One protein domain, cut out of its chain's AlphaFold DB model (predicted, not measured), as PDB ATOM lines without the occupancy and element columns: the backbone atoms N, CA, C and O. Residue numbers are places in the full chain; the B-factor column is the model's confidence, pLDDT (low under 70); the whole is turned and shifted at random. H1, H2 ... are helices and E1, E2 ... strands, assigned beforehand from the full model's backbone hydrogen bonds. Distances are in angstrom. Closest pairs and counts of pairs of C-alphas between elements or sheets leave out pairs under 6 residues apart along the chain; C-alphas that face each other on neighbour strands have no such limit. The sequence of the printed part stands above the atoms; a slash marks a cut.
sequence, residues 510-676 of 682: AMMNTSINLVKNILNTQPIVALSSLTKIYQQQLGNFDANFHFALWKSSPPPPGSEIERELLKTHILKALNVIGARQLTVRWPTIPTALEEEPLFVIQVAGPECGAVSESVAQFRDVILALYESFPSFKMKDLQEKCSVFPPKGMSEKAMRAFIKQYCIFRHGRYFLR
ATOM      1  N   ALA A 510      44.076  30.577 204.143       61.56
ATOM      2  CA  ALA A 510      43.653  29.793 205.302       61.56
ATOM      3  C   ALA A 510      42.682  30.550 206.236       61.56
ATOM      4  O   ALA A 510      41.704  29.968 206.699       61.56
ATOM      5  N   MET A 511      42.895  31.848 206.480       64.75
ATOM      6  CA  MET A 511      41.992  32.682 207.287       64.75
ATOM      7  C   MET A 511      40.669  32.955 206.564       64.75
ATOM      8  O   MET A 511      39.603  32.937 207.185       64.75
ATOM      9  N   MET A 512      40.719  33.176 205.246       74.88
ATOM     10  CA  MET A 512      39.513  33.318 204.429       74.88
ATOM     11  C   MET A 512      38.691  32.021 204.449       74.88
ATOM     12  O   MET A 512      37.484  32.064 204.675       74.88
ATOM     13  N   ASN A 513      39.344  30.861 204.354       79.81
ATOM     14  CA  ASN A 513      38.707  29.549 204.488       79.81
ATOM     15  C   ASN A 513      38.067  29.336 205.873       79.81
ATOM     16  O   ASN A 513      36.949  28.823 205.952       79.81
ATOM     17  N   THR A 514      38.689  29.787 206.968       81.00
ATOM     18  CA  THR A 514      38.053  29.760 208.302       81.00
ATOM     19  C   THR A 514      36.828  30.683 208.371       81.00
ATOM     20  O   THR A 514      35.791  30.291 208.909       81.00
ATOM     21  N   SER A 515      36.904  31.867 207.753       79.50
ATOM     22  CA  SER A 515      35.787  32.822 207.643       79.50
ATOM     23  C   SER A 515      34.597  32.209 206.882       79.50
ATOM     24  O   SER A 515      33.456  32.249 207.346       79.50
ATOM     25  N   ILE A 516      34.884  31.574 205.741       86.06
ATOM     26  CA  ILE A 516      33.936  30.835 204.896       86.06
ATOM     27  C   ILE A 516      33.283  29.689 205.677       86.06
ATOM     28  O   ILE A 516      32.061  29.559 205.667       86.06
ATOM     29  N   ASN A 517      34.067  28.882 206.395       85.94
ATOM     30  CA  ASN A 517      33.542  27.760 207.174       85.94
ATOM     31  C   ASN A 517      32.607  28.220 208.304       85.94
ATOM     32  O   ASN A 517      31.557  27.604 208.507       85.94
ATOM     33  N   LEU A 518      32.925  29.326 208.988       86.19
ATOM     34  CA  LEU A 518      32.051  29.907 210.011       86.19
ATOM     35  C   LEU A 518      30.725  30.405 209.411       86.19
ATOM     36  O   LEU A 518      29.656  30.009 209.879       86.19
ATOM     37  N   VAL A 519      30.768  31.208 208.341       88.00
ATOM     38  CA  VAL A 519      29.552  31.714 207.672       88.00
ATOM     39  C   VAL A 519      28.702  30.561 207.119       88.00
ATOM     40  O   VAL A 519      27.482  30.555 207.293       88.00
ATOM     41  N   LYS A 520      29.329  29.532 206.536       86.31
ATOM     42  CA  LYS A 520      28.652  28.322 206.044       86.31
ATOM     43  C   LYS A 520      27.967  27.539 207.170       86.31
ATOM     44  O   LYS A 520      26.860  27.049 206.976       86.31
ATOM     45  N   ASN A 521      28.574  27.456 208.357       85.69
ATOM     46  CA  ASN A 521      27.959  26.817 209.524       85.69
ATOM     47  C   ASN A 521      26.732  27.601 210.040       85.69
ATOM     48  O   ASN A 521      25.686  27.017 210.326       85.69
ATOM     49  N   ILE A 522      26.813  28.936 210.080       84.94
ATOM     50  CA  ILE A 522      25.680  29.795 210.473       84.94
ATOM     51  C   ILE A 522      24.511  29.628 209.482       84.94
ATOM     52  O   ILE A 522      23.376  29.402 209.899       84.94
ATOM     53  N   LEU A 523      24.785  29.620 208.173       82.94
ATOM     54  CA  LEU A 523      23.767  29.382 207.140       82.94
ATOM     55  C   LEU A 523      23.219  27.939 207.091       82.94
ATOM     56  O   LEU A 523      22.135  27.718 206.556       82.94
ATOM     57  N   ASN A 524      23.939  26.953 207.633       80.88
ATOM     58  CA  ASN A 524      23.439  25.579 207.780       80.88
ATOM     59  C   ASN A 524      22.516  25.414 208.999       80.88
ATOM     60  O   ASN A 524      21.657  24.533 209.007       80.88
ATOM     61  N   THR A 525      22.695  26.234 210.039       78.81
ATOM     62  CA  THR A 525      21.898  26.167 211.280       78.81
ATOM     63  C   THR A 525      20.651  27.052 211.248       78.81
ATOM     64  O   THR A 525      19.692  26.773 211.970       78.81
ATOM     65  N   GLN A 526      20.622  28.081 210.395       80.50
ATOM     66  CA  GLN A 526      19.503  29.015 210.249       80.50
ATOM     67  C   GLN A 526      18.996  29.058 208.791       80.50
ATOM     68  O   GLN A 526      19.796  29.229 207.874       80.50
ATOM     69  N   PRO A 527      17.678  28.922 208.538       80.25
ATOM     70  CA  PRO A 527      17.142  28.724 207.184       80.25
ATOM     71  C   PRO A 527      17.222  29.964 206.276       80.25
ATOM     72  O   PRO A 527      17.258  29.820 205.052       80.25
ATOM     73  N   ILE A 528      17.216  31.154 206.880       89.25
ATOM     74  CA  ILE A 528      17.448  32.477 206.286       89.25
ATOM     75  C   ILE A 528      18.183  33.290 207.354       89.25
ATOM     76  O   ILE A 528      17.811  33.205 208.526       89.25
ATOM     77  N   VAL A 529      19.194  34.073 206.973       90.88
ATOM     78  CA  VAL A 529      19.959  34.922 207.902       90.88
ATOM     79  C   VAL A 529      20.065  36.341 207.354       90.88
ATOM     80  O   VAL A 529      20.411  36.542 206.193       90.88
ATOM     81  N   ALA A 530      19.771  37.329 208.196       92.44
ATOM     82  CA  ALA A 530      19.912  38.744 207.870       92.44
ATOM     83  C   ALA A 530      21.362  39.220 208.075       92.44
ATOM     84  O   ALA A 530      22.035  38.743 208.994       92.44
ATOM     85  N   LEU A 531      21.857  40.151 207.254       91.75
ATOM     86  CA  LEU A 531      23.259  40.590 207.279       91.75
ATOM     87  C   LEU A 531      23.688  41.147 208.646       91.75
ATOM     88  O   LEU A 531      24.778  40.822 209.121       91.75
ATOM     89  N   SER A 532      22.837  41.925 209.317       90.19
ATOM     90  CA  SER A 532      23.091  42.468 210.655       90.19
ATOM     91  C   SER A 532      23.217  41.356 211.697       90.19
ATOM     92  O   SER A 532      24.089  41.415 212.563       90.19
ATOM     93  N   SER A 533      22.401  40.306 211.586       89.81
ATOM     94  CA  SER A 533      22.430  39.147 212.482       89.81
ATOM     95  C   SER A 533      23.652  38.270 212.230       89.81
ATOM     96  O   SER A 533      24.346  37.908 213.176       89.81
ATOM     97  N   LEU A 534      23.977  38.007 210.962       90.81
ATOM     98  CA  LEU A 534      25.189  37.290 210.574       90.81
ATOM     99  C   LEU A 534      26.445  38.016 211.071       90.81
ATOM    100  O   LEU A 534      27.326  37.387 211.648       90.81
ATOM    101  N   THR A 535      26.487  39.343 210.927       90.75
ATOM    102  CA  THR A 535      27.596  40.186 211.395       90.75
ATOM    103  C   THR A 535      27.715  40.185 212.920       90.75
ATOM    104  O   THR A 535      28.819  40.040 213.433       90.75
ATOM    105  N   LYS A 536      26.600  40.261 213.662       90.25
ATOM    106  CA  LYS A 536      26.592  40.159 215.136       90.25
ATOM    107  C   LYS A 536      27.093  38.791 215.622       90.25
ATOM    108  O   LYS A 536      27.906  38.739 216.540       90.25
ATOM    109  N   ILE A 537      26.669  37.694 214.985       88.19
ATOM    110  CA  ILE A 537      27.146  36.337 215.315       88.19
ATOM    111  C   ILE A 537      28.639  36.199 214.981       88.19
ATOM    112  O   ILE A 537      29.404  35.689 215.794       88.19
ATOM    113  N   TYR A 538      29.074  36.684 213.816       86.75
ATOM    114  CA  TYR A 538      30.476  36.638 213.397       86.75
ATOM    115  C   TYR A 538      31.381  37.455 214.335       86.75
ATOM    116  O   TYR A 538      32.419  36.960 214.758       86.75
ATOM    117  N   GLN A 539      30.951  38.656 214.737       88.50
ATOM    118  CA  GLN A 539      31.628  39.495 215.734       88.50
ATOM    119  C   GLN A 539      31.723  38.803 217.103       88.50
ATOM    120  O   GLN A 539      32.788  38.790 217.713       88.50
ATOM    121  N   GLN A 540      30.641  38.170 217.575       86.12
ATOM    122  CA  GLN A 540      30.656  37.408 218.831       86.12
ATOM    123  C   GLN A 540      31.633  36.222 218.774       86.12
ATOM    124  O   GLN A 540      32.297  35.920 219.763       86.12
ATOM    125  N   GLN A 541      31.729  35.556 217.623       83.19
ATOM    126  CA  GLN A 541      32.661  34.450 217.407       83.19
ATOM    127  C   GLN A 541      34.102  34.919 217.173       83.19
ATOM    128  O   GLN A 541      35.016  34.131 217.395       83.19
ATOM    129  N   LEU A 542      34.334  36.182 216.789       76.69
ATOM    130  CA  LEU A 542      35.667  36.731 216.511       76.69
ATOM    131  C   LEU A 542      36.612  36.630 217.721       76.69
ATOM    132  O   LEU A 542      37.798  36.368 217.556       76.69
ATOM    133  N   GLY A 543      36.070  36.741 218.940       67.31
ATOM    134  CA  GLY A 543      36.813  36.554 220.193       67.31
ATOM    135  C   GLY A 543      37.282  35.117 220.475       67.31
ATOM    136  O   GLY A 543      38.032  34.915 221.425       67.31
ATOM    137  N   ASN A 544      36.867  34.133 219.667       72.12
ATOM    138  CA  ASN A 544      37.339  32.744 219.735       72.12
ATOM    139  C   ASN A 544      38.500  32.453 218.760       72.12
ATOM    140  O   ASN A 544      39.032  31.343 218.761       72.12
ATOM    141  N   PHE A 545      38.877  33.415 217.911       72.62
ATOM    142  CA  PHE A 545      40.027  33.305 217.010       72.62
ATOM    143  C   PHE A 545      41.315  33.738 217.726       72.62
ATOM    144  O   PHE A 545      41.278  34.372 218.780       72.62
ATOM    145  N   ASP A 546      42.474  33.393 217.163       67.75
ATOM    146  CA  ASP A 546      43.754  33.783 217.747       67.75
ATOM    147  C   ASP A 546      44.092  35.266 217.496       67.75
ATOM    148  O   ASP A 546      43.532  35.943 216.627       67.75
ATOM    149  N   ALA A 547      45.047  35.788 218.271       68.00
ATOM    150  CA  ALA A 547      45.490  37.176 218.139       68.00
ATOM    151  C   ALA A 547      46.057  37.481 216.737       68.00
ATOM    152  O   ALA A 547      45.942  38.613 216.266       68.00
ATOM    153  N   ASN A 548      46.613  36.473 216.051       69.75
ATOM    154  CA  ASN A 548      47.117  36.603 214.685       69.75
ATOM    155  C   ASN A 548      45.979  36.857 213.689       69.75
ATOM    156  O   ASN A 548      46.111  37.734 212.838       69.75
ATOM    157  N   PHE A 549      44.849  36.148 213.810       72.69
ATOM    158  CA  PHE A 549      43.678  36.367 212.963       72.69
ATOM    159  C   PHE A 549      43.136  37.791 213.123       72.69
ATOM    160  O   PHE A 549      42.903  38.480 212.130       72.69
ATOM    161  N   HIS A 550      42.992  38.261 214.366       70.81
ATOM    162  CA  HIS A 550      42.533  39.622 214.655       70.81
ATOM    163  C   HIS A 550      43.523  40.685 214.142       70.81
ATOM    164  O   HIS A 550      43.117  41.678 213.537       70.81
ATOM    165  N   PHE A 551      44.830  40.463 214.316       69.88
ATOM    166  CA  PHE A 551      45.869  41.359 213.805       69.88
ATOM    167  C   PHE A 551      45.886  41.416 212.271       69.88
ATOM    168  O   PHE A 551      45.907  42.502 211.702       69.88
ATOM    169  N   ALA A 552      45.819  40.277 211.579       71.75
ATOM    170  CA  ALA A 552      45.845  40.233 210.117       71.75
ATOM    171  C   ALA A 552      44.530  40.700 209.457       71.75
ATOM    172  O   ALA A 552      44.561  41.125 208.301       71.75
ATOM    173  N   LEU A 553      43.402  40.682 210.183       73.19
ATOM    174  CA  LEU A 553      42.136  41.283 209.747       73.19
ATOM    175  C   LEU A 553      42.185  42.821 209.779       73.19
ATOM    176  O   LEU A 553      41.698  43.459 208.849       73.19
ATOM    177  N   TRP A 554      42.794  43.412 210.816       77.50
ATOM    178  CA  TRP A 554      42.804  44.871 211.023       77.50
ATOM    179  C   TRP A 554      44.106  45.587 210.630       77.50
ATOM    180  O   TRP A 554      44.113  46.813 210.533       77.50
ATOM    181  N   LYS A 555      45.185  44.828 210.395       59.75
ATOM    182  CA  LYS A 555      46.538  45.170 209.899       59.75
ATOM    183  C   LYS A 555      47.347  46.256 210.633       59.75
ATOM    184  O   LYS A 555      48.571  46.172 210.620       59.75
ATOM    185  N   SER A 556      46.716  47.225 211.293       53.66
ATOM    186  CA  SER A 556      47.364  48.209 212.182       53.66
ATOM    187  C   SER A 556      46.389  49.037 213.035       53.66
ATOM    188  O   SER A 556      46.789  49.515 214.094       53.66
ATOM    189  N   SER A 557      45.120  49.190 212.631       65.31
ATOM    190  CA  SER A 557      44.118  50.004 213.343       65.31
ATOM    191  C   SER A 557      42.854  49.193 213.681       65.31
ATOM    192  O   SER A 557      41.863  49.263 212.949       65.31
ATOM    193  N   PRO A 558      42.863  48.396 214.766       73.81
ATOM    194  CA  PRO A 558      41.688  47.638 215.179       73.81
ATOM    195  C   PRO A 558      40.560  48.576 215.649       73.81
ATOM    196  O   PRO A 558      40.809  49.457 216.477       73.81
ATOM    197  N   PRO A 559      39.313  48.395 215.173       79.38
ATOM    198  CA  PRO A 559      38.157  49.057 215.764       79.38
ATOM    199  C   PRO A 559      37.936  48.536 217.199       79.38
ATOM    200  O   PRO A 559      38.365  47.425 217.521       79.38
ATOM    201  N   PRO A 560      37.248  49.286 218.083       78.06
ATOM    202  CA  PRO A 560      36.965  48.808 219.434       78.06
ATOM    203  C   PRO A 560      36.133  47.510 219.387       78.06
ATOM    204  O   PRO A 560      35.076  47.516 218.742       78.06
ATOM    205  N   PRO A 561      36.554  46.412 220.047       79.00
ATOM    206  CA  PRO A 561      35.826  45.146 220.006       79.00
ATOM    207  C   PRO A 561      34.381  45.281 220.502       79.00
ATOM    208  O   PRO A 561      34.115  45.906 221.530       79.00
ATOM    209  N   GLY A 562      33.434  44.707 219.762       78.00
ATOM    210  CA  GLY A 562      31.994  44.824 220.013       78.00
ATOM    211  C   GLY A 562      31.339  46.106 219.473       78.00
ATOM    212  O   GLY A 562      30.119  46.261 219.595       78.00
ATOM    213  N   SER A 563      32.096  47.028 218.865       83.75
ATOM    214  CA  SER A 563      31.560  48.295 218.335       83.75
ATOM    215  C   SER A 563      30.729  48.133 217.055       83.75
ATOM    216  O   SER A 563      30.768  47.101 216.384       83.75
ATOM    217  N   GLU A 564      29.980  49.179 216.693       84.38
ATOM    218  CA  GLU A 564      29.301  49.258 215.390       84.38
ATOM    219  C   GLU A 564      30.301  49.430 214.236       84.38
ATOM    220  O   GLU A 564      30.112  48.864 213.169       84.38
ATOM    221  N   ILE A 565      31.417  50.134 214.469       83.69
ATOM    222  CA  ILE A 565      32.481  50.342 213.471       83.69
ATOM    223  C   ILE A 565      33.094  48.997 213.058       83.69
ATOM    224  O   ILE A 565      33.288  48.738 211.871       83.69
ATOM    225  N   GLU A 566      33.332  48.106 214.025       85.69
ATOM    226  CA  GLU A 566      33.753  46.731 213.747       85.69
ATOM    227  C   GLU A 566      32.706  45.975 212.910       85.69
ATOM    228  O   GLU A 566      33.070  45.298 211.949       85.69
ATOM    229  N   ARG A 567      31.405  46.129 213.208       86.94
ATOM    230  CA  ARG A 567      30.326  45.496 212.427       86.94
ATOM    231  C   ARG A 567      30.279  46.002 210.988       86.94
ATOM    232  O   ARG A 567      30.231  45.179 210.079       86.94
ATOM    233  N   GLU A 568      30.324  47.313 210.759       86.81
ATOM    234  CA  GLU A 568      30.308  47.882 209.403       86.81
ATOM    235  C   GLU A 568      31.471  47.364 208.548       86.81
ATOM    236  O   GLU A 568      31.267  46.938 207.409       86.81
ATOM    237  N   LEU A 569      32.678  47.303 209.116       84.94
ATOM    238  CA  LEU A 569      33.841  46.754 208.423       84.94
ATOM    239  C   LEU A 569      33.688  45.241 208.167       84.94
ATOM    240  O   LEU A 569      33.920  44.781 207.043       84.94
ATOM    241  N   LEU A 570      33.221  44.474 209.161       87.88
ATOM    242  CA  LEU A 570      32.974  43.030 209.040       87.88
ATOM    243  C   LEU A 570      31.954  42.677 207.947       87.88
ATOM    244  O   LEU A 570      32.142  41.654 207.284       87.88
ATOM    245  N   LYS A 571      30.927  43.508 207.691       89.88
ATOM    246  CA  LYS A 571      29.965  43.279 206.590       89.88
ATOM    247  C   LYS A 571      30.681  43.050 205.257       89.88
ATOM    248  O   LYS A 571      30.310  42.141 204.519       89.88
ATOM    249  N   THR A 572      31.724  43.828 204.957       85.56
ATOM    250  CA  THR A 572      32.455  43.730 203.678       85.56
ATOM    251  C   THR A 572      33.163  42.382 203.510       85.56
ATOM    252  O   THR A 572      33.132  41.790 202.430       85.56
ATOM    253  N   HIS A 573      33.743  41.852 204.590       83.62
ATOM    254  CA  HIS A 573      34.417  40.552 204.613       83.62
ATOM    255  C   HIS A 573      33.416  39.391 204.556       83.62
ATOM    256  O   HIS A 573      33.586  38.439 203.793       83.62
ATOM    257  N   ILE A 574      32.312  39.512 205.295       90.25
ATOM    258  CA  ILE A 574      31.217  38.539 205.305       90.25
ATOM    259  C   ILE A 574      30.559  38.441 203.921       90.25
ATOM    260  O   ILE A 574      30.301  37.333 203.459       90.25
ATOM    261  N   LEU A 575      30.356  39.558 203.212       89.94
ATOM    262  CA  LEU A 575      29.834  39.561 201.839       89.94
ATOM    263  C   LEU A 575      30.766  38.837 200.851       89.94
ATOM    264  O   LEU A 575      30.282  38.075 200.011       89.94
ATOM    265  N   LYS A 576      32.095  38.982 200.986       87.50
ATOM    266  CA  LYS A 576      33.059  38.176 200.210       87.50
ATOM    267  C   LYS A 576      32.910  36.680 200.516       87.50
ATOM    268  O   LYS A 576      32.849  35.876 199.588       87.50
ATOM    269  N   ALA A 577      32.808  36.301 201.791       88.31
ATOM    270  CA  ALA A 577      32.640  34.902 202.195       88.31
ATOM    271  C   ALA A 577      31.309  34.302 201.700       88.31
ATOM    272  O   ALA A 577      31.298  33.189 201.176       88.31
ATOM    273  N   LEU A 578      30.204  35.051 201.790       89.56
ATOM    274  CA  LEU A 578      28.884  34.669 201.267       89.56
ATOM    275  C   LEU A 578      28.918  34.372 199.763       89.56
ATOM    276  O   LEU A 578      28.348  33.370 199.328       89.56
ATOM    277  N   ASN A 579      29.627  35.197 198.986       88.06
ATOM    278  CA  ASN A 579      29.802  34.992 197.549       88.06
ATOM    279  C   ASN A 579      30.551  33.678 197.248       88.06
ATOM    280  O   ASN A 579      30.083  32.872 196.449       88.06
ATOM    281  N   VAL A 580      31.657  33.399 197.953       87.19
ATOM    282  CA  VAL A 580      32.431  32.147 197.788       87.19
ATOM    283  C   VAL A 580      31.639  30.900 198.223       87.19
ATOM    284  O   VAL A 580      31.841  29.816 197.683       87.19
ATOM    285  N   ILE A 581      30.697  31.038 199.163       86.94
ATOM    286  CA  ILE A 581      29.792  29.953 199.589       86.94
ATOM    287  C   ILE A 581      28.702  29.651 198.543       86.94
ATOM    288  O   ILE A 581      28.085  28.587 198.608       86.94
ATOM    289  N   GLY A 582      28.436  30.561 197.599       85.50
ATOM    290  CA  GLY A 582      27.246  30.493 196.746       85.50
ATOM    291  C   GLY A 582      25.954  30.787 197.522       85.50
ATOM    292  O   GLY A 582      24.905  30.203 197.248       85.50
ATOM    293  N   ALA A 583      26.018  31.650 198.541       88.00
ATOM    294  CA  ALA A 583      24.838  32.056 199.297       88.00
ATOM    295  C   ALA A 583      23.971  33.017 198.463       88.00
ATOM    296  O   ALA A 583      24.413  34.092 198.061       88.00
ATOM    297  N   ARG A 584      22.708  32.648 198.234       89.12
ATOM    298  CA  ARG A 584      21.738  33.468 197.506       89.12
ATOM    299  C   ARG A 584      21.230  34.595 198.404       89.12
ATOM    300  O   ARG A 584      20.657  34.331 199.460       89.12
ATOM    301  N   GLN A 585      21.364  35.840 197.951       92.25
ATOM    302  CA  GLN A 585      20.584  36.956 198.486       92.25
ATOM    303  C   GLN A 585      19.135  36.855 197.977       92.25
ATOM    304  O   GLN A 585      18.911  36.556 196.803       92.25
ATOM    305  N   LEU A 586      18.153  37.080 198.850       91.50
ATOM    306  CA  LEU A 586      16.735  37.100 198.485       91.50
ATOM    307  C   LEU A 586      16.261  38.518 198.154       91.50
ATOM    308  O   LEU A 586      16.517  39.452 198.917       91.50
ATOM    309  N   THR A 587      15.455  38.662 197.102       92.31
ATOM    310  CA  THR A 587      14.803  39.937 196.748       92.31
ATOM    311  C   THR A 587      13.424  40.034 197.414       92.31
ATOM    312  O   THR A 587      12.391  40.056 196.747       92.31
ATOM    313  N   VAL A 588      13.389  40.007 198.751       92.19
ATOM    314  CA  VAL A 588      12.138  39.940 199.533       92.19
ATOM    315  C   VAL A 588      11.325  41.233 199.436       92.19
ATOM    316  O   VAL A 588      11.858  42.332 199.557       92.19
ATOM    317  N   ARG A 589      10.003  41.099 199.288       91.50
ATOM    318  CA  ARG A 589       9.049  42.199 199.480       91.50
ATOM    319  C   ARG A 589       8.803  42.411 200.973       91.50
ATOM    320  O   ARG A 589       8.308  41.510 201.648       91.50
ATOM    321  N   TRP A 590       9.102  43.596 201.488       92.69
ATOM    322  CA  TRP A 590       8.919  43.903 202.906       92.69
ATOM    323  C   TRP A 590       7.462  44.279 203.240       92.69
ATOM    324  O   TRP A 590       6.759  44.857 202.405       92.69
ATOM    325  N   PRO A 591       6.946  43.899 204.425       92.00
ATOM    326  CA  PRO A 591       5.549  44.107 204.779       92.00
ATOM    327  C   PRO A 591       5.297  45.493 205.375       92.00
ATOM    328  O   PRO A 591       5.841  45.843 206.412       92.00
ATOM    329  N   THR A 592       4.372  46.255 204.794       89.94
ATOM    330  CA  THR A 592       3.947  47.565 205.318       89.94
ATOM    331  C   THR A 592       2.999  47.415 206.522       89.94
ATOM    332  O   THR A 592       1.806  47.707 206.434       89.94
ATOM    333  N   ILE A 593       3.501  46.894 207.648       86.94
ATOM    334  CA  ILE A 593       2.747  46.717 208.905       86.94
ATOM    335  C   ILE A 593       3.497  47.332 210.102       86.94
ATOM    336  O   ILE A 593       4.723  47.345 210.088       86.94
ATOM    337  N   PRO A 594       2.819  47.756 211.190       85.62
ATOM    338  CA  PRO A 594       3.479  48.410 212.334       85.62
ATOM    339  C   PRO A 594       4.486  47.553 213.122       85.62
ATOM    340  O   PRO A 594       5.164  48.069 213.999       85.62
ATOM    341  N   THR A 595       4.546  46.244 212.858       87.06
ATOM    342  CA  THR A 595       5.485  45.289 213.486       87.06
ATOM    343  C   THR A 595       6.575  44.817 212.519       87.06
ATOM    344  O   THR A 595       7.272  43.844 212.804       87.06
ATOM    345  N   ALA A 596       6.701  45.468 211.358       89.38
ATOM    346  CA  ALA A 596       7.754  45.188 210.395       89.38
ATOM    347  C   ALA A 596       9.130  45.608 210.926       89.38
ATOM    348  O   ALA A 596       9.240  46.524 211.740       89.38
ATOM    349  N   LEU A 597      10.165  44.919 210.454       89.62
ATOM    350  CA  LEU A 597      11.561  45.273 210.708       89.62
ATOM    351  C   LEU A 597      12.098  46.152 209.564       89.62
ATOM    352  O   LEU A 597      11.499  46.205 208.489       89.62
ATOM    353  N   GLU A 598      13.210  46.844 209.807       88.88
ATOM    354  CA  GLU A 598      13.898  47.658 208.795       88.88
ATOM    355  C   GLU A 598      14.427  46.786 207.645       88.88
ATOM    356  O   GLU A 598      14.856  45.652 207.869       88.88
ATOM    357  N   GLU A 599      14.398  47.306 206.413       91.25
ATOM    358  CA  GLU A 599      14.795  46.530 205.233       91.25
ATOM    359  C   GLU A 599      16.313  46.280 205.209       91.25
ATOM    360  O   GLU A 599      17.105  47.207 205.032       91.25
ATOM    361  N   GLU A 600      16.735  45.018 205.343       91.81
ATOM    362  CA  GLU A 600      18.150  44.633 205.275       91.81
ATOM    363  C   GLU A 600      18.417  43.395 204.388       91.81
ATOM    364  O   GLU A 600      17.505  42.604 204.129       91.81
ATOM    365  N   PRO A 601      19.652  43.185 203.882       92.75
ATOM    366  CA  PRO A 601      19.961  42.045 203.019       92.75
ATOM    367  C   PRO A 601      19.763  40.691 203.721       92.75
ATOM    368  O   PRO A 601      20.401  40.398 204.735       92.75
ATOM    369  N   LEU A 602      18.906  39.840 203.146       93.50
ATOM    370  CA  LEU A 602      18.618  38.488 203.635       93.50
ATOM    371  C   LEU A 602      19.309  37.435 202.758       93.50
ATOM    372  O   LEU A 602      19.139  37.436 201.538       93.50
ATOM    373  N   PHE A 603      20.043  36.514 203.382       92.31
ATOM    374  CA  PHE A 603      20.830  35.473 202.720       92.31
ATOM    375  C   PHE A 603      20.338  34.062 203.046       92.31
ATOM    376  O   PHE A 603      19.875  33.772 204.151       92.31
ATOM    377  N   VAL A 604      20.469  33.172 202.063       89.62
ATOM    378  CA  VAL A 604      20.021  31.779 202.100       89.62
ATOM    379  C   VAL A 604      21.059  30.897 201.415       89.62
ATOM    380  O   VAL A 604      21.449  31.162 200.280       89.62
ATOM    381  N   ILE A 605      21.485  29.809 202.059       84.81
ATOM    382  CA  ILE A 605      22.348  28.828 201.388       84.81
ATOM    383  C   ILE A 605      21.571  28.093 200.290       84.81
ATOM    384  O   ILE A 605      20.423  27.672 200.493       84.81
ATOM    385  N   GLN A 606      22.180  27.930 199.118       71.94
ATOM    386  CA  GLN A 606      21.654  27.037 198.093       71.94
ATOM    387  C   GLN A 606      21.669  25.602 198.641       71.94
ATOM    388  O   GLN A 606      22.675  25.166 199.201       71.94
ATOM    389  N   VAL A 607      20.557  24.865 198.526       66.81
ATOM    390  CA  VAL A 607      20.581  23.436 198.877       66.81
ATOM    391  C   VAL A 607      21.509  22.760 197.874       66.81
ATOM    392  O   VAL A 607      21.328  22.924 196.667       66.81
ATOM    393  N   ALA A 608      22.521  22.047 198.363       49.22
ATOM    394  CA  ALA A 608      23.381  21.261 197.493       49.22
ATOM    395  C   ALA A 608      22.545  20.215 196.731       49.22
ATOM    396  O   ALA A 608      21.509  19.761 197.222       49.22
ATOM    397  N   GLY A 609      22.990  19.858 195.524       50.25
ATOM    398  CA  GLY A 609      22.325  18.857 194.689       50.25
ATOM    399  C   GLY A 609      22.286  17.455 195.324       50.25
ATOM    400  O   GLY A 609      22.783  17.262 196.441       50.25
ATOM    401  N   PRO A 610      21.734  16.452 194.614       41.00
ATOM    402  CA  PRO A 610      21.602  15.084 195.128       41.00
ATOM    403  C   PRO A 610      22.932  14.458 195.592       41.00
ATOM    404  O   PRO A 610      22.911  13.565 196.438       41.00
ATOM    405  N   GLU A 611      24.069  14.993 195.134       37.81
ATOM    406  CA  GLU A 611      25.436  14.706 195.602       37.81
ATOM    407  C   GLU A 611      25.632  14.786 197.136       37.81
ATOM    408  O   GLU A 611      26.556  14.177 197.671       37.81
ATOM    409  N   CYS A 612      24.797  15.548 197.860       34.38
ATOM    410  CA  CYS A 612      25.031  15.917 199.261       34.38
ATOM    411  C   CYS A 612      23.829  15.661 200.193       34.38
ATOM    412  O   CYS A 612      23.182  16.584 200.684       34.38
ATOM    413  N   GLY A 613      23.610  14.394 200.553       40.88
ATOM    414  CA  GLY A 613      23.078  14.056 201.882       40.88
ATOM    415  C   GLY A 613      21.578  14.279 202.134       40.88
ATOM    416  O   GLY A 613      21.199  14.987 203.062       40.88
ATOM    417  N   ALA A 614      20.728  13.554 201.406       47.28
ATOM    418  CA  ALA A 614      19.396  13.128 201.867       47.28
ATOM    419  C   ALA A 614      18.348  14.211 202.238       47.28
ATOM    420  O   ALA A 614      17.353  13.897 202.900       47.28
ATOM    421  N   VAL A 615      18.465  15.446 201.739       57.56
ATOM    422  CA  VAL A 615      17.275  16.303 201.579       57.56
ATOM    423  C   VAL A 615      16.464  15.747 200.407       57.56
ATOM    424  O   VAL A 615      16.956  15.681 199.285       57.56
ATOM    425  N   SER A 616      15.221  15.321 200.650       70.62
ATOM    426  CA  SER A 616      14.349  14.880 199.555       70.62
ATOM    427  C   SER A 616      14.062  16.050 198.614       70.62
ATOM    428  O   SER A 616      13.726  17.143 199.070       70.62
ATOM    429  N   GLU A 617      14.142  15.804 197.307       77.44
ATOM    430  CA  GLU A 617      13.874  16.777 196.242       77.44
ATOM    431  C   GLU A 617      12.559  17.552 196.464       77.44
ATOM    432  O   GLU A 617      12.519  18.772 196.328       77.44
ATOM    433  N   SER A 618      11.505  16.866 196.929       79.88
ATOM    434  CA  SER A 618      10.198  17.464 197.244       79.88
ATOM    435  C   SER A 618      10.249  18.517 198.361       79.88
ATOM    436  O   SER A 618       9.414  19.417 198.398       79.88
ATOM    437  N   VAL A 619      11.221  18.423 199.274       82.31
ATOM    438  CA  VAL A 619      11.427  19.360 200.390       82.31
ATOM    439  C   VAL A 619      12.244  20.571 199.944       82.31
ATOM    440  O   VAL A 619      11.944  21.684 200.372       82.31
ATOM    441  N   ALA A 620      13.216  20.380 199.046       84.31
ATOM    442  CA  ALA A 620      13.922  21.482 198.390       84.31
ATOM    443  C   ALA A 620      12.957  22.299 197.511       84.31
ATOM    444  O   ALA A 620      12.799  23.497 197.726       84.31
ATOM    445  N   GLN A 621      12.184  21.639 196.641       85.69
ATOM    446  CA  GLN A 621      11.131  22.282 195.845       85.69
ATOM    447  C   GLN A 621      10.124  23.051 196.726       85.69
ATOM    448  O   GLN A 621       9.761  24.184 196.417       85.69
ATOM    449  N   PHE A 622       9.696  22.476 197.857       89.31
ATOM    450  CA  PHE A 622       8.762  23.138 198.776       89.31
ATOM    451  C   PHE A 622       9.360  24.371 199.474       89.31
ATOM    452  O   PHE A 622       8.671  25.379 199.632       89.31
ATOM    453  N   ARG A 623      10.642  24.319 199.858       90.19
ATOM    454  CA  ARG A 623      11.399  25.479 200.356       90.19
ATOM    455  C   ARG A 623      11.438  26.588 199.313       90.19
ATOM    456  O   ARG A 623      11.103  27.725 199.626       90.19
ATOM    457  N   ASP A 624      11.807  26.256 198.083       89.50
ATOM    458  CA  ASP A 624      12.048  27.256 197.047       89.50
ATOM    459  C   ASP A 624      10.742  27.927 196.580       89.50
ATOM    460  O   ASP A 624      10.742  29.124 196.294       89.50
ATOM    461  N   VAL A 625       9.597  27.229 196.642       92.44
ATOM    462  CA  VAL A 625       8.264  27.850 196.487       92.44
ATOM    463  C   VAL A 625       7.960  28.857 197.608       92.44
ATOM    464  O   VAL A 625       7.444  29.939 197.323       92.44
ATOM    465  N   ILE A 626       8.294  28.555 198.871       92.50
ATOM    466  CA  ILE A 626       8.120  29.502 199.993       92.50
ATOM    467  C   ILE A 626       8.997  30.748 199.792       92.50
ATOM    468  O   ILE A 626       8.538  31.861 200.047       92.50
ATOM    469  N   LEU A 627      10.230  30.584 199.301       92.69
ATOM    470  CA  LEU A 627      11.137  31.701 199.015       92.69
ATOM    471  C   LEU A 627      10.623  32.568 197.851       92.69
ATOM    472  O   LEU A 627      10.483  33.779 198.013       92.69
ATOM    473  N   ALA A 628      10.239  31.958 196.725       92.31
ATOM    474  CA  ALA A 628       9.697  32.668 195.561       92.31
ATOM    475  C   ALA A 628       8.379  33.413 195.866       92.31
ATOM    476  O   ALA A 628       8.102  34.472 195.291       92.31
ATOM    477  N   LEU A 629       7.569  32.904 196.805       94.06
ATOM    478  CA  LEU A 629       6.392  33.613 197.311       94.06
ATOM    479  C   LEU A 629       6.756  34.912 198.042       94.06
ATOM    480  O   LEU A 629       6.020  35.882 197.886       94.06
ATOM    481  N   TYR A 630       7.868  34.970 198.780       93.56
ATOM    482  CA  TYR A 630       8.313  36.194 199.466       93.56
ATOM    483  C   TYR A 630       9.037  37.196 198.559       93.56
ATOM    484  O   TYR A 630       9.030  38.393 198.842       93.56
ATOM    485  N   GLU A 631       9.591  36.747 197.435       92.38
ATOM    486  CA  GLU A 631      10.068  37.640 196.364       92.38
ATOM    487  C   GLU A 631       8.895  38.248 195.562       92.38
ATOM    488  O   GLU A 631       8.996  39.344 195.004       92.38
ATOM    489  N   SER A 632       7.742  37.568 195.564       92.38
ATOM    490  CA  SER A 632       6.503  38.022 194.918       92.38
ATOM    491  C   SER A 632       5.609  38.876 195.831       92.38
ATOM    492  O   SER A 632       5.008  39.846 195.370       92.38
ATOM    493  N   PHE A 633       5.494  38.524 197.117       92.75
ATOM    494  CA  PHE A 633       4.488  39.061 198.040       92.75
ATOM    495  C   PHE A 633       5.048  39.296 199.455       92.75
ATOM    496  O   PHE A 633       5.727  38.427 199.995       92.75
ATOM    497  N   PRO A 634       4.664  40.389 200.143       92.31
ATOM    498  CA  PRO A 634       5.128  40.660 201.509       92.31
ATOM    499  C   PRO A 634       4.546  39.726 202.583       92.31
ATOM    500  O   PRO A 634       5.003  39.690 203.724       92.31
ATOM    501  N   SER A 635       3.489  38.988 202.248       94.00
ATOM    502  CA  SER A 635       2.932  37.896 203.050       94.00
ATOM    503  C   SER A 635       1.960  37.083 202.206       94.00
ATOM    504  O   SER A 635       1.333  37.634 201.300       94.00
ATOM    505  N   PHE A 636       1.752  35.810 202.539       94.88
ATOM    506  CA  PHE A 636       0.841  34.918 201.808       94.88
ATOM    507  C   PHE A 636      -0.186  34.232 202.722       94.88
ATOM    508  O   PHE A 636      -0.015  34.160 203.939       94.88
ATOM    509  N   LYS A 637      -1.281  33.718 202.161       94.50
ATOM    510  CA  LYS A 637      -2.209  32.788 202.830       94.50
ATOM    511  C   LYS A 637      -1.863  31.347 202.445       94.50
ATOM    512  O   LYS A 637      -1.201  31.090 201.450       94.50
ATOM    513  N   MET A 638      -2.365  30.378 203.214       92.44
ATOM    514  CA  MET A 638      -2.132  28.949 202.937       92.44
ATOM    515  C   MET A 638      -2.604  28.514 201.534       92.44
ATOM    516  O   MET A 638      -2.015  27.602 200.968       92.44
ATOM    517  N   LYS A 639      -3.626  29.175 200.969       91.19
ATOM    518  CA  LYS A 639      -4.096  28.924 199.597       91.19
ATOM    519  C   LYS A 639      -3.043  29.284 198.553       91.19
ATOM    520  O   LYS A 639      -2.722  28.458 197.717       91.19
ATOM    521  N   ASP A 640      -2.442  30.460 198.675       92.81
ATOM    522  CA  ASP A 640      -1.412  30.972 197.770       92.81
ATOM    523  C   ASP A 640      -0.200  30.007 197.701       92.81
ATOM    524  O   ASP A 640       0.410  29.833 196.649       92.81
ATOM    525  N   LEU A 641       0.111  29.324 198.814       91.19
ATOM    526  CA  LEU A 641       1.110  28.248 198.875       91.19
ATOM    527  C   LEU A 641       0.616  26.941 198.229       91.19
ATOM    528  O   LEU A 641       1.370  26.295 197.510       91.19
ATOM    529  N   GLN A 642      -0.647  26.561 198.436       90.56
ATOM    530  CA  GLN A 642      -1.266  25.398 197.781       90.56
ATOM    531  C   GLN A 642      -1.335  25.556 196.253       90.56
ATOM    532  O   GLN A 642      -1.058  24.605 195.535       90.56
ATOM    533  N   GLU A 643      -1.642  26.755 195.762       91.19
ATOM    534  CA  GLU A 643      -1.742  27.095 194.334       91.19
ATOM    535  C   GLU A 643      -0.375  27.122 193.625       91.19
ATOM    536  O   GLU A 643      -0.311  26.995 192.403       91.19
ATOM    537  N   LYS A 644       0.728  27.267 194.375       88.94
ATOM    538  CA  LYS A 644       2.105  27.246 193.849       88.94
ATOM    539  C   LYS A 644       2.836  25.912 194.046       88.94
ATOM    540  O   LYS A 644       3.899  25.727 193.457       88.94
ATOM    541  N   CYS A 645       2.296  24.977 194.828       87.44
ATOM    542  CA  CYS A 645       2.880  23.648 195.024       87.44
ATOM    543  C   CYS A 645       2.216  22.604 194.114       87.44
ATOM    544  O   CYS A 645       1.029  22.326 194.246       87.44
ATOM    545  N   SER A 646       3.004  21.944 193.260       79.12
ATOM    546  CA  SER A 646       2.534  20.850 192.389       79.12
ATOM    547  C   SER A 646       2.000  19.632 193.156       79.12
ATOM    548  O   SER A 646       1.126  18.923 192.661       79.12
ATOM    549  N   VAL A 647       2.510  19.388 194.369       80.06
ATOM    550  CA  VAL A 647       2.048  18.338 195.287       80.06
ATOM    551  C   VAL A 647       1.977  18.920 196.699       80.06
ATOM    552  O   VAL A 647       2.987  19.380 197.235       80.06
ATOM    553  N   PHE A 648       0.790  18.900 197.308       82.12
ATOM    554  CA  PHE A 648       0.545  19.483 198.629       82.12
ATOM    555  C   PHE A 648      -0.253  18.513 199.528       82.12
ATOM    556  O   PHE A 648      -1.387  18.178 199.179       82.12
ATOM    557  N   PRO A 649       0.269  18.084 200.698       83.00
ATOM    558  CA  PRO A 649       1.616  18.341 201.219       83.00
ATOM    559  C   PRO A 649       2.714  17.664 200.368       83.00
ATOM    560  O   PRO A 649       2.407  16.744 199.608       83.00
ATOM    561  N   PRO A 650       3.992  18.072 200.499       83.50
ATOM    562  CA  PRO A 650       5.097  17.481 199.741       83.50
ATOM    563  C   PRO A 650       5.216  15.961 199.921       83.50
ATOM    564  O   PRO A 650       4.990  15.423 201.007       83.50
ATOM    565  N   LYS A 651       5.622  15.252 198.862       80.81
ATOM    566  CA  LYS A 651       5.752  13.784 198.866       80.81
ATOM    567  C   LYS A 651       6.716  13.322 199.968       80.81
ATOM    568  O   LYS A 651       7.882  13.706 199.963       80.81
ATOM    569  N   GLY A 652       6.222  12.493 200.892       79.25
ATOM    570  CA  GLY A 652       6.964  12.011 202.069       79.25
ATOM    571  C   GLY A 652       6.846  12.895 203.322       79.25
ATOM    572  O   GLY A 652       7.257  12.477 204.402       79.25
ATOM    573  N   MET A 653       6.238  14.080 203.224       84.69
ATOM    574  CA  MET A 653       6.047  15.003 204.343       84.69
ATOM    575  C   MET A 653       4.606  14.937 204.870       84.69
ATOM    576  O   MET A 653       3.652  15.275 204.176       84.69
ATOM    577  N   SER A 654       4.428  14.538 206.134       87.44
ATOM    578  CA  SER A 654       3.107  14.619 206.781       87.44
ATOM    579  C   SER A 654       2.649  16.074 206.937       87.44
ATOM    580  O   SER A 654       3.471  16.967 207.140       87.44
ATOM    581  N   GLU A 655       1.338  16.329 206.946       85.62
ATOM    582  CA  GLU A 655       0.785  17.683 207.128       85.62
ATOM    583  C   GLU A 655       1.306  18.366 208.412       85.62
ATOM    584  O   GLU A 655       1.595  19.562 208.434       85.62
ATOM    585  N   LYS A 656       1.507  17.587 209.486       86.94
ATOM    586  CA  LYS A 656       2.103  18.055 210.745       86.94
ATOM    587  C   LYS A 656       3.573  18.460 210.580       86.94
ATOM    588  O   LYS A 656       3.981  19.456 211.172       86.94
ATOM    589  N   ALA A 657       4.351  17.713 209.794       84.50
ATOM    590  CA  ALA A 657       5.734  18.058 209.471       84.50
ATOM    591  C   ALA A 657       5.798  19.301 208.570       84.50
ATOM    592  O   ALA A 657       6.550  20.219 208.869       84.50
ATOM    593  N   MET A 658       4.931  19.404 207.561       89.00
ATOM    594  CA  MET A 658       4.803  20.584 206.696       89.00
ATOM    595  C   MET A 658       4.458  21.850 207.492       89.00
ATOM    596  O   MET A 658       5.114  22.879 207.350       89.00
ATOM    597  N   ARG A 659       3.486  21.776 208.411       89.06
ATOM    598  CA  ARG A 659       3.143  22.889 209.316       89.06
ATOM    599  C   ARG A 659       4.238  23.215 210.339       89.06
ATOM    600  O   ARG A 659       4.198  24.299 210.917       89.06
ATOM    601  N   ALA A 660       5.183  22.308 210.592       86.56
ATOM    602  CA  ALA A 660       6.377  22.586 211.390       86.56
ATOM    603  C   ALA A 660       7.490  23.222 210.538       86.56
ATOM    604  O   ALA A 660       8.097  24.189 210.983       86.56
ATOM    605  N   PHE A 661       7.680  22.752 209.302       89.31
ATOM    606  CA  PHE A 661       8.627  23.292 208.327       89.31
ATOM    607  C   PHE A 661       8.319  24.757 207.998       89.31
ATOM    608  O   PHE A 661       9.175  25.615 208.164       89.31
ATOM    609  N   ILE A 662       7.060  25.085 207.671       90.75
ATOM    610  CA  ILE A 662       6.626  26.475 207.423       90.75
ATOM    611  C   ILE A 662       6.966  27.392 208.615       90.75
ATOM    612  O   ILE A 662       7.373  28.530 208.412       90.75
ATOM    613  N   LYS A 663       6.886  26.906 209.863       90.12
ATOM    614  CA  LYS A 663       7.227  27.688 211.071       90.12
ATOM    615  C   LYS A 663       8.726  27.946 211.275       90.12
ATOM    616  O   LYS A 663       9.078  28.714 212.167       90.12
ATOM    617  N   GLN A 664       9.601  27.318 210.490       88.25
ATOM    618  CA  GLN A 664      11.032  27.646 210.468       88.25
ATOM    619  C   GLN A 664      11.291  28.925 209.655       88.25
ATOM    620  O   GLN A 664      12.198  29.678 209.990       88.25
ATOM    621  N   TYR A 665      10.457  29.200 208.643       90.50
ATOM    622  CA  TYR A 665      10.571  30.358 207.746       90.50
ATOM    623  C   TYR A 665       9.594  31.493 208.104       90.50
ATOM    624  O   TYR A 665       9.912  32.665 207.908       90.50
ATOM    625  N   CYS A 666       8.405  31.162 208.621       92.38
ATOM    626  CA  CYS A 666       7.259  32.071 208.668       92.38
ATOM    627  C   CYS A 666       6.650  32.247 210.070       92.38
ATOM    628  O   CYS A 666       6.386  31.267 210.776       92.38
ATOM    629  N   ILE A 667       6.277  33.485 210.405       91.88
ATOM    630  CA  ILE A 667       5.375  33.822 211.518       91.88
ATOM    631  C   ILE A 667       3.943  33.936 210.965       91.88
ATOM    632  O   ILE A 667       3.723  34.514 209.902       91.88
ATOM    633  N   PHE A 668       2.943  33.407 211.677       92.12
ATOM    634  CA  PHE A 668       1.530  33.544 211.300       92.12
ATOM    635  C   PHE A 668       0.843  34.637 212.131       92.12
ATOM    636  O   PHE A 668       0.667  34.468 213.338       92.12
ATOM    637  N   ARG A 669       0.431  35.737 211.489       88.88
ATOM    638  CA  ARG A 669      -0.266  36.883 212.108       88.88
ATOM    639  C   ARG A 669      -1.445  37.308 211.232       88.88
ATOM    640  O   ARG A 669      -1.367  37.208 210.012       88.88
ATOM    641  N   HIS A 670      -2.541  37.783 211.823       88.00
ATOM    642  CA  HIS A 670      -3.687  38.368 211.092       88.00
ATOM    643  C   HIS A 670      -4.229  37.524 209.908       88.00
ATOM    644  O   HIS A 670      -4.689  38.058 208.902       88.00
ATOM    645  N   GLY A 671      -4.158  36.189 210.000       90.06
ATOM    646  CA  GLY A 671      -4.598  35.277 208.935       90.06
ATOM    647  C   GLY A 671      -3.615  35.087 207.767       90.06
ATOM    648  O   GLY A 671      -3.978  34.439 206.783       90.06
ATOM    649  N   ARG A 672      -2.389  35.623 207.855       93.38
ATOM    650  CA  ARG A 672      -1.335  35.554 206.826       93.38
ATOM    651  C   ARG A 672      -0.004  35.053 207.408       93.38
ATOM    652  O   ARG A 672       0.233  35.134 208.612       93.38
ATOM    653  N   TYR A 673       0.861  34.545 206.539       94.81
ATOM    654  CA  TYR A 673       2.233  34.140 206.832       94.81
ATOM    655  C   TYR A 673       3.203  35.238 206.390       94.81
ATOM    656  O   TYR A 673       3.300  35.547 205.202       94.81
ATOM    657  N   PHE A 674       3.942  35.792 207.344       94.19
ATOM    658  CA  PHE A 674       5.017  36.764 207.141       94.19
ATOM    659  C   PHE A 674       6.369  36.069 207.300       94.19
ATOM    660  O   PHE A 674       6.467  35.104 208.061       94.19
ATOM    661  N   LEU A 675       7.402  36.541 206.601       93.62
ATOM    662  CA  LEU A 675       8.744  35.983 206.744       93.62
ATOM    663  C   LEU A 675       9.313  36.356 208.119       93.62
ATOM    664  O   LEU A 675       9.156  37.488 208.570       93.62
ATOM    665  N   ARG A 676       9.971  35.413 208.802       90.12
ATOM    666  CA  ARG A 676      10.428  35.634 210.185       90.12
ATOM    667  C   ARG A 676      11.441  36.774 210.320       90.12
ATOM    668  O   ARG A 676      11.469  37.433 211.346       90.12
TER     669      ARG A 676
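AT A GLANCE: This is residues 510 to 676 of the 682 residues of the protein "DNA-directed RNA polymerase III subunit RPC5 isoform 1" of Schistosoma japonicum (UniProt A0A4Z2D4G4). Two helical lobes lie end to end in a flat body, with the small hairpin of E1 and E2 between them. In one lobe H1, H2 and H4 cross on one another, with H3 at the far end; in the other H5, H6 and H7 gather with a second hairpin, E3 and E4. The printed part has 167 residues, with seven named helices and four named strands in the order H1 H2 H3 H4 E1 E2 H5 H6 H7 E3 E4, and is mostly helix. Each sheet, E1 - E2 and E3 - E4, is antiparallel. The whole is only just compact, close to loose, with a radius of gyration of the C-alphas of 18.4 A and spans of 56 by 43 by 22 A.

IN THESE COORDINATES: E1 is residues 583 to 586, with C-alpha 583 at (24.838, 32.056, 199.297), and E2 is 602 to 605. Before them come H1, residues 510 to 525, 22.9 A long from C-alpha 510 at (43.653, 29.793, 205.302); H2, 531 to 542, 15.9 A; H3, 547 to 554; and H4, 564 to 581, 25.0 A, with a kink of 32 degrees near residue 573. After them come H5, 617 to 632, 22.5 A; H6, 638 to 644; H7, 655 to 665, 16.0 A; E3, 666 to 669; and E4, 672 to 675, ending at C-alpha 675 (8.744, 35.983, 206.744).

HOW THE PARTS SIT: In the hairpin E1 and E2, N 584 and O 604 are within hydrogen-bond range at 2.8 A. Residues 529 to 530 pair antiparallel with 602 to 603 of E2. The closest C-alphas of H1 and E2, Leu 523 and Ile 605, are 6.0 A apart. H4 touches H1 with residues 574 to 581 alone, about perpendicular at 86 degrees, C-alphas 516 and 577 coming closest at 5.1 A. H4 touches H2 with residues 566 to 574 alone, at 80 degrees, about perpendicular; C-alphas 535 and 567 are closest at 6.1 A. H3 is close to H1 but not clearly touching, C-alphas 511 and 549 being closest at 7.0 A. Toward the other lobe, the closest C-alphas of E1 and H5, Leu 586 and Glu 631, are 7.0 A apart. H5 touches H6 with residues 625 to 629 alone, only just about perpendicular at 73 degrees, C-alphas 625 and 644 closest at 6.7 A. H5 and H7 are near each other, with 11 pairs of C-alphas within 10 A. In the hairpin E3 and E4, N 667 and O 674 are 2.9 A apart; C-alphas 665 of H7 and 675 of E4, the closest of the two, are 6.0 A apart. Every O i to N i+4 pair is within hydrogen-bond range in H1, H2, H3, H5 and H6, against 12 of 14 in H4 and 4 of 7 in H7.

THE WHOLE: The two C-alphas farthest apart, Ser 556 and Val 647, are 56.8 A apart. The printed part has no cut. The links E1 to E2 and E2 to H5 are long. The mean pLDDT of the printed part is 83.3; 19 residues are under 70, among them 607 to 615.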